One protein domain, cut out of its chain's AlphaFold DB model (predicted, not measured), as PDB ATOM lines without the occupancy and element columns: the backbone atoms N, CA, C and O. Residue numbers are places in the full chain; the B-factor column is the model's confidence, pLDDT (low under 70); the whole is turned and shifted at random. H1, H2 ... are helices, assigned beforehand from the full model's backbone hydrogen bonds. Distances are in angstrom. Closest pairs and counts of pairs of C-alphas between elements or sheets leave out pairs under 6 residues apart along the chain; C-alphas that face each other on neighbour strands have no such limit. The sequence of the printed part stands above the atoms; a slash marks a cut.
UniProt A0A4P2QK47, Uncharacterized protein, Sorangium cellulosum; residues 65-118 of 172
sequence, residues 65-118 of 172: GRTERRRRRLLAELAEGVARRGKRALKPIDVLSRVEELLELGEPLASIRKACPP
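What this domain is: This is residues 65 to 118 of the 172 residues of an uncharacterized protein of Sorangium cellulosum (UniProt A0A4P2QK47). The longest helix, H1, makes a helical hairpin with H2, and short H3 packs on both at a slant. The printed part has 54 residues, with three named helices, H1, H2, H3, and no named strand: all helix. It is compact, with a radius of gyration of the C-alphas of 10.3 A and spans of 26 by 25 by 16 A.

How they stand to each other: H1, residues 65 to 80, touches H2, residues 92 to 104, with residues 71 to 78 alone, closest at C-alphas 74 and 98, 6.2 A; a shallow tilt of 32 degrees, opposite ways. H3, residues 109 to 115, touches H1, closest at C-alphas 115 and 79, 5.0 A; a steep tilt of 62 degrees. H2 and H3 only just touch, with 3 pairs of C-alphas within 8 A, closest 103 and 109, 7.3 A. Every O i to N i+4 pair is within hydrogen-bond range in H1 and H2, 2 of 3 in H3.

Where its parts are: H1 runs 22.3 A from C-alpha 65 at (28.693, 21.605, 38.516), H2 18.7 A; H3, 10.1 A, ends at C-alpha 115, (16.876, 33.683, 27.101).

The domain as a whole: The printed part has no cut. The H1 to H2 link is long, 11 residues. pLDDT is under 70 at residues 85 to 86 and 118.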
ATOM      1  N   GLY A  65      29.652  22.082  39.518       73.31
ATOM      2  CA  GLY A  65      28.693  21.605  38.516       73.31
ATOM      3  C   GLY A  65      27.235  21.771  38.967       73.31
ATOM      4  O   GLY A  65      26.327  21.872  38.140       73.31
ATOM      5  N   ARG A  66      27.006  21.885  40.282       77.94
ATOM      6  CA  ARG A  66      25.732  22.286  40.895       77.94
ATOM      7  C   ARG A  66      25.298  23.712  40.534       77.94
ATOM      8  O   ARG A  66      24.140  23.905  40.172       77.94
ATOM      9  N   THR A  67      26.198  24.689  40.606       80.06
ATOM     10  CA  THR A  67      25.964  26.103  40.280       80.06
ATOM     11  C   THR A  67      25.668  26.292  38.799       80.06
ATOM     12  O   THR A  67      24.682  26.929  38.441       80.06
ATOM     13  N   GLU A  68      26.446  25.651  37.926       83.00
ATOM     14  CA  GLU A  68      26.219  25.716  36.477       83.00
ATOM     15  C   GLU A  68      24.903  25.016  36.084       83.00
ATOM     16  O   GLU A  68      24.132  25.521  35.265       83.00
ATOM     17  N   ARG A  69      24.565  23.887  36.728       86.25
ATOM     18  CA  ARG A  69      23.256  23.234  36.554       86.25
ATOM     19  C   ARG A  69      22.107  24.121  37.035       86.25
ATOM     20  O   ARG A  69      21.055  24.145  36.395       86.25
ATOM     21  N   ARG A  70      22.293  24.837  38.148       86.94
ATOM     22  CA  ARG A  70      21.322  25.798  38.682       86.94
ATOM     23  C   ARG A  70      21.117  26.947  37.698       86.94
ATOM     24  O   ARG A  70      19.986  27.146  37.278       86.94
ATOM     25  N   ARG A  71      22.189  27.599  37.240       88.19
ATOM     26  CA  ARG A  71      22.158  28.653  36.213       88.19
ATOM     27  C   ARG A  71      21.381  28.221  34.969       88.19
ATOM     28  O   ARG A  71      20.423  28.884  34.581       88.19
ATOM     29  N   ARG A  72      21.739  27.078  34.374       88.38
ATOM     30  CA  ARG A  72      21.053  26.554  33.176       88.38
ATOM     31  C   ARG A  72      19.569  26.311  33.415       88.38
ATOM     32  O   ARG A  72      18.758  26.600  32.543       88.38
ATOM     33  N   ARG A  73      19.211  25.804  34.598       89.12
ATOM     34  CA  ARG A  73      17.811  25.598  34.982       89.12
ATOM     35  C   ARG A  73      17.045  26.920  35.034       89.12
ATOM     36  O   ARG A  73      15.947  26.981  34.504       89.12
ATOM     37  N   LEU A  74      17.607  27.954  35.659       89.25
ATOM     38  CA  LEU A  74      16.956  29.265  35.771       89.25
ATOM     39  C   LEU A  74      16.752  29.903  34.390       89.25
ATOM     40  O   LEU A  74      15.677  30.423  34.112       89.25
ATOM     41  N   LEU A  75      17.750  29.803  33.506       88.75
ATOM     42  CA  LEU A  75      17.637  30.279  32.125       88.75
ATOM     43  C   LEU A  75      16.546  29.535  31.345       88.75
ATOM     44  O   LEU A  75      15.802  30.169  30.605       88.75
ATOM     45  N   ALA A  76      16.422  28.218  31.531       88.12
ATOM     46  CA  ALA A  76      15.356  27.436  30.909       88.12
ATOM     47  C   ALA A  76      13.965  27.834  31.434       88.12
ATOM     48  O   ALA A  76      13.064  28.055  30.635       88.12
ATOM     49  N   GLU A  77      13.798  28.007  32.751       88.69
ATOM     50  CA  GLU A  77      12.527  28.462  33.346       88.69
ATOM     51  C   GLU A  77      12.106  29.843  32.813       88.69
ATOM     52  O   GLU A  77      10.929  30.067  32.531       88.69
ATOM     53  N   LEU A  78      13.067  30.757  32.642       87.62
ATOM     54  CA  LEU A  78      12.832  32.087  32.078       87.62
ATOM     55  C   LEU A  78      12.486  32.053  30.583       87.62
ATOM     56  O   LEU A  78      11.633  32.820  30.147       87.62
ATOM     57  N   ALA A  79      13.134  31.176  29.814       86.62
ATOM     58  CA  ALA A  79      12.876  31.026  28.384       86.62
ATOM     59  C   ALA A  79      11.527  30.358  28.101       86.62
ATOM     60  O   ALA A  79      10.803  30.768  27.198       86.62
ATOM     61  N   GLU A  80      11.171  29.342  28.887       84.81
ATOM     62  CA  GLU A  80       9.886  28.650  28.767       84.81
ATOM     63  C   GLU A  80       8.737  29.466  29.379       84.81
ATOM     64  O   GLU A  80       7.576  29.216  29.066       84.81
ATOM     65  N   GLY A  81       9.037  30.431  30.257       81.94
ATOM     66  CA  GLY A  81       8.024  31.189  30.997       81.94
ATOM     67  C   GLY A  81       7.220  30.310  31.956       81.94
ATOM     68  O   GLY A  81       6.082  30.632  32.300       81.94
ATOM     69  N   VAL A  82       7.791  29.180  32.382       83.12
ATOM     70  CA  VAL A  82       7.114  28.160  33.183       83.12
ATOM     71  C   VAL A  82       7.963  27.803  34.395       83.12
ATOM     72  O   VAL A  82       9.129  27.425  34.301       83.12
ATOM     73  N   ALA A  83       7.346  27.871  35.572       79.69
ATOM     74  CA  ALA A  83       7.953  27.407  36.803       79.69
ATOM     75  C   ALA A  83       8.049  25.874  36.806       79.69
ATOM     76  O   ALA A  83       7.058  25.158  36.618       79.69
ATOM     77  N   ARG A  84       9.236  25.351  37.142       71.62
ATOM     78  CA  ARG A  84       9.487  23.904  37.257       71.62
ATOM     79  C   ARG A  84       8.517  23.206  38.210       71.62
ATOM     80  O   ARG A  84       8.121  22.063  37.977       71.62
ATOM     81  N   ARG A  85       8.153  23.865  39.316       66.69
ATOM     82  CA  ARG A  85       7.266  23.297  40.338       66.69
ATOM     83  C   ARG A  85       5.813  23.399  39.869       66.69
ATOM     84  O   ARG A  85       5.090  24.319  40.233       66.69
ATOM     85  N   GLY A  86       5.403  22.431  39.053       66.38
ATOM     86  CA  GLY A  86       4.003  22.230  38.675       66.38
ATOM     87  C   GLY A  86       3.593  22.782  37.311       66.38
ATOM     88  O   GLY A  86       2.397  22.958  37.107       66.38
ATOM     89  N   LYS A  87       4.542  23.046  36.397       73.44
ATOM     90  CA  LYS A  87       4.269  23.548  35.034       73.44
ATOM     91  C   LYS A  87       3.336  24.769  35.018       73.44
ATOM     92  O   LYS A  87       2.461  24.891  34.167       73.44
ATOM     93  N   ARG A  88       3.478  25.648  36.010       78.56
ATOM     94  CA  ARG A  88       2.668  26.866  36.122       78.56
ATOM     95  C   ARG A  88       3.345  27.989  35.359       78.56
ATOM     96  O   ARG A  88       4.569  28.066  35.384       78.56
ATOM     97  N   ALA A  89       2.557  28.866  34.744       83.12
ATOM     98  CA  ALA A  89       3.080  30.098  34.168       83.12
ATOM     99  C   ALA A  89       3.878  30.870  35.231       83.12
ATOM    100  O   ALA A  89       3.451  30.984  36.386       83.12
ATOM    101  N   LEU A  90       5.059  31.338  34.842       83.56
ATOM    102  CA  LEU A  90       5.972  32.058  35.711       83.56
ATOM    103  C   LEU A  90       5.361  33.424  36.041       83.56
ATOM    104  O   LEU A  90       5.005  34.186  35.141       83.56
ATOM    105  N   LYS A  91       5.201  33.736  37.330       87.12
ATOM    106  CA  LYS A  91       4.656  35.038  37.723       87.12
ATOM    107  C   LYS A  91       5.703  36.131  37.493       87.12
ATOM    108  O   LYS A  91       6.896  35.848  37.601       87.12
ATOM    109  N   PRO A  92       5.296  37.398  37.298       84.56
ATOM    110  CA  PRO A  92       6.241  38.509  37.169       84.56
ATOM    111  C   PRO A  92       7.236  38.601  38.336       84.56
ATOM    112  O   PRO A  92       8.421  38.830  38.126       84.56
ATOM    113  N   ILE A  93       6.784  38.338  39.566       86.62
ATOM    114  CA  ILE A  93       7.666  38.320  40.742       86.62
ATOM    115  C   ILE A  93       8.692  37.178  40.707       86.62
ATOM    116  O   ILE A  93       9.834  37.349  41.140       86.62
ATOM    117  N   ASP A  94       8.308  36.028  40.149       88.06
ATOM    118  CA  ASP A  94       9.213  34.895  39.985       88.06
ATOM    119  C   ASP A  94      10.264  35.225  38.920       88.06
ATOM    120  O   ASP A  94      11.432  34.919  39.122       88.06
ATOM    121  N   VAL A  95       9.888  35.918  37.835       87.75
ATOM    122  CA  VAL A  95      10.845  36.421  36.831       87.75
ATOM    123  C   VAL A  95      11.907  37.293  37.498       87.75
ATOM    124  O   VAL A  95      13.092  36.999  37.359       87.75
ATOM    125  N   LEU A  96      11.506  38.309  38.269       89.12
ATOM    126  CA  LEU A  96      12.449  39.197  38.965       89.12
ATOM    127  C   LEU A  96      13.390  38.413  39.888       89.12
ATOM    128  O   LEU A  96      14.603  38.607  39.848       89.12
ATOM    129  N   SER A  97      12.841  37.461  40.645       90.62
ATOM    130  CA  SER A  97      13.617  36.611  41.554       90.62
ATOM    131  C   SER A  97      14.638  35.741  40.812       90.62
ATOM    132  O   SER A  97      15.764  35.568  41.269       90.62
ATOM    133  N   ARG A  98      14.265  35.195  39.647       90.62
ATOM    134  CA  ARG A  98      15.149  34.374  38.805       90.62
ATOM    135  C   ARG A  98      16.257  35.195  38.157       90.62
ATOM    136  O   ARG A  98      17.362  34.684  38.001       90.62
ATOM    137  N   VAL A  99      15.968  36.439  37.783       90.38
ATOM    138  CA  VAL A  99      16.966  37.356  37.226       90.38
ATOM    139  C   VAL A  99      17.963  37.779  38.304       90.38
ATOM    140  O   VAL A  99      19.156  37.681  38.041       90.38
ATOM    141  N   GLU A 100      17.515  38.157  39.507       91.38
ATOM    142  CA  GLU A 100      18.416  38.479  40.633       91.38
ATOM    143  C   GLU A 100      19.367  37.310  40.916       91.38
ATOM    144  O   GLU A 100      20.581  37.473  40.918       91.38
ATOM    145  N   GLU A 101      18.823  36.096  41.027       91.50
ATOM    146  CA  GLU A 101      19.606  34.883  41.264       91.50
ATOM    147  C   GLU A 101      20.632  34.627  40.146       91.50
ATOM    148  O   GLU A 101      21.750  34.194  40.405       91.50
ATOM    149  N   LEU A 102      20.288  34.901  38.886       90.75
ATOM    150  CA  LEU A 102      21.235  34.788  37.775       90.75
ATOM    151  C   LEU A 102      22.347  35.841  37.860       90.75
ATOM    152  O   LEU A 102      23.506  35.500  37.620       90.75
ATOM    153  N   LEU A 103      22.024  37.078  38.241       88.75
ATOM    154  CA  LEU A 103      23.018  38.133  38.454       88.75
ATOM    155  C   LEU A 103      23.976  37.779  39.599       88.75
ATOM    156  O   LEU A 103      25.188  37.906  39.436       88.75
ATOM    157  N   GLU A 104      23.463  37.253  40.714       88.06
ATOM    158  CA  GLU A 104      24.277  36.758  41.835       88.06
ATOM    159  C   GLU A 104      25.216  35.616  41.416       88.06
ATOM    160  O   GLU A 104      26.341  35.501  41.912       88.06
ATOM    161  N   LEU A 105      24.781  34.773  40.472       86.38
ATOM    162  CA  LEU A 105      25.600  33.712  39.879       86.38
ATOM    163  C   LEU A 105      26.644  34.227  38.872       86.38
ATOM    164  O   LEU A 105      27.433  33.429  38.360       86.38
ATOM    165  N   GLY A 106      26.686  35.536  38.619       83.56
ATOM    166  CA  GLY A 106      27.619  36.183  37.700       83.56
ATOM    167  C   GLY A 106      27.147  36.200  36.249       83.56
ATOM    168  O   GLY A 106      27.953  36.453  35.354       83.56
ATOM    169  N   GLU A 107      25.863  35.933  35.987       85.19
ATOM    170  CA  GLU A 107      25.348  36.019  34.629       85.19
ATOM    171  C   GLU A 107      25.155  37.450  34.167       85.19
ATOM    172  O   GLU A 107      24.435  38.211  34.807       85.19
ATOM    173  N   PRO A 108      25.714  37.834  33.008       85.56
ATOM    174  CA  PRO A 108      25.515  39.177  32.506       85.56
ATOM    175  C   PRO A 108      24.074  39.345  32.017       85.56
ATOM    176  O   PRO A 108      23.535  38.473  31.328       85.56
ATOM    177  N   LEU A 109      23.484  40.522  32.254       84.19
ATOM    178  CA  LEU A 109      22.140  40.878  31.771       84.19
ATOM    179  C   LEU A 109      21.947  40.588  30.274       84.19
ATOM    180  O   LEU A 109      20.881  40.147  29.857       84.19
ATOM    181  N   ALA A 110      22.984  40.790  29.454       84.06
ATOM    182  CA  ALA A 110      22.943  40.500  28.022       84.06
ATOM    183  C   ALA A 110      22.709  39.011  27.702       84.06
ATOM    184  O   ALA A 110      22.095  38.699  26.685       84.06
ATOM    185  N   SER A 111      23.188  38.092  28.546       84.62
ATOM    186  CA  SER A 111      22.912  36.651  28.435       84.62
ATOM    187  C   SER A 111      21.461  36.357  28.814       84.62
ATOM    188  O   SER A 111      20.744  35.688  28.073       84.62
ATOM    189  N   ILE A 112      20.994  36.949  29.914       87.81
ATOM    190  CA  ILE A 112      19.631  36.761  30.423       87.81
ATOM    191  C   ILE A 112      18.591  37.268  29.408       87.81
ATOM    192  O   ILE A 112      17.632  36.562  29.107       87.81
ATOM    193  N   ARG A 113      18.822  38.437  28.793       85.88
ATOM    194  CA  ARG A 113      17.934  39.024  27.764       85.88
ATOM    195  C   ARG A 113      17.817  38.185  26.489       85.88
ATOM    196  O   ARG A 113      16.850  38.340  25.754       85.88
ATOM    197  N   LYS A 114      18.793  37.318  26.200       84.38
ATOM    198  CA  LYS A 114      18.698  36.367  25.077       84.38
ATOM    199  C   LYS A 114      17.762  35.208  25.395       84.38
ATOM    200  O   LYS A 114      17.119  34.698  24.488       84.38
ATOM    201  N   ALA A 115      17.730  34.777  26.654       80.00
ATOM    202  CA  ALA A 115      16.876  33.683  27.101       80.00
ATOM    203  C   ALA A 115      15.431  34.149  27.312       80.00
ATOM    204  O   ALA A 115      14.506  33.433  26.957       80.00
ATOM    205  N   CYS A 116      15.243  35.352  27.852       78.38
ATOM    206  CA  CYS A 116      13.933  35.930  28.107       78.38
ATOM    207  C   CYS A 116      13.864  37.313  27.451       78.38
ATOM    208  O   CYS A 116      14.569  38.225  27.905       78.38
ATOM    209  N   PRO A 117      13.079  37.480  26.370       73.06
ATOM    210  CA  PRO A 117      12.908  38.789  25.769       73.06
ATOM    211  C   PRO A 117      12.326  39.742  26.821       73.06
ATOM    212  O   PRO A 117      11.419  39.356  27.563       73.06
ATOM    213  N   PRO A 118      12.860  40.970  26.924       66.69
ATOM    214  CA  PRO A 118      12.382  41.924  27.908       66.69
ATOM    215  C   PRO A 118      10.891  42.204  27.672       66.69
ATOM    216  O   PRO A 118      10.470  42.291  26.512       66.69
TER     217      PRO A 118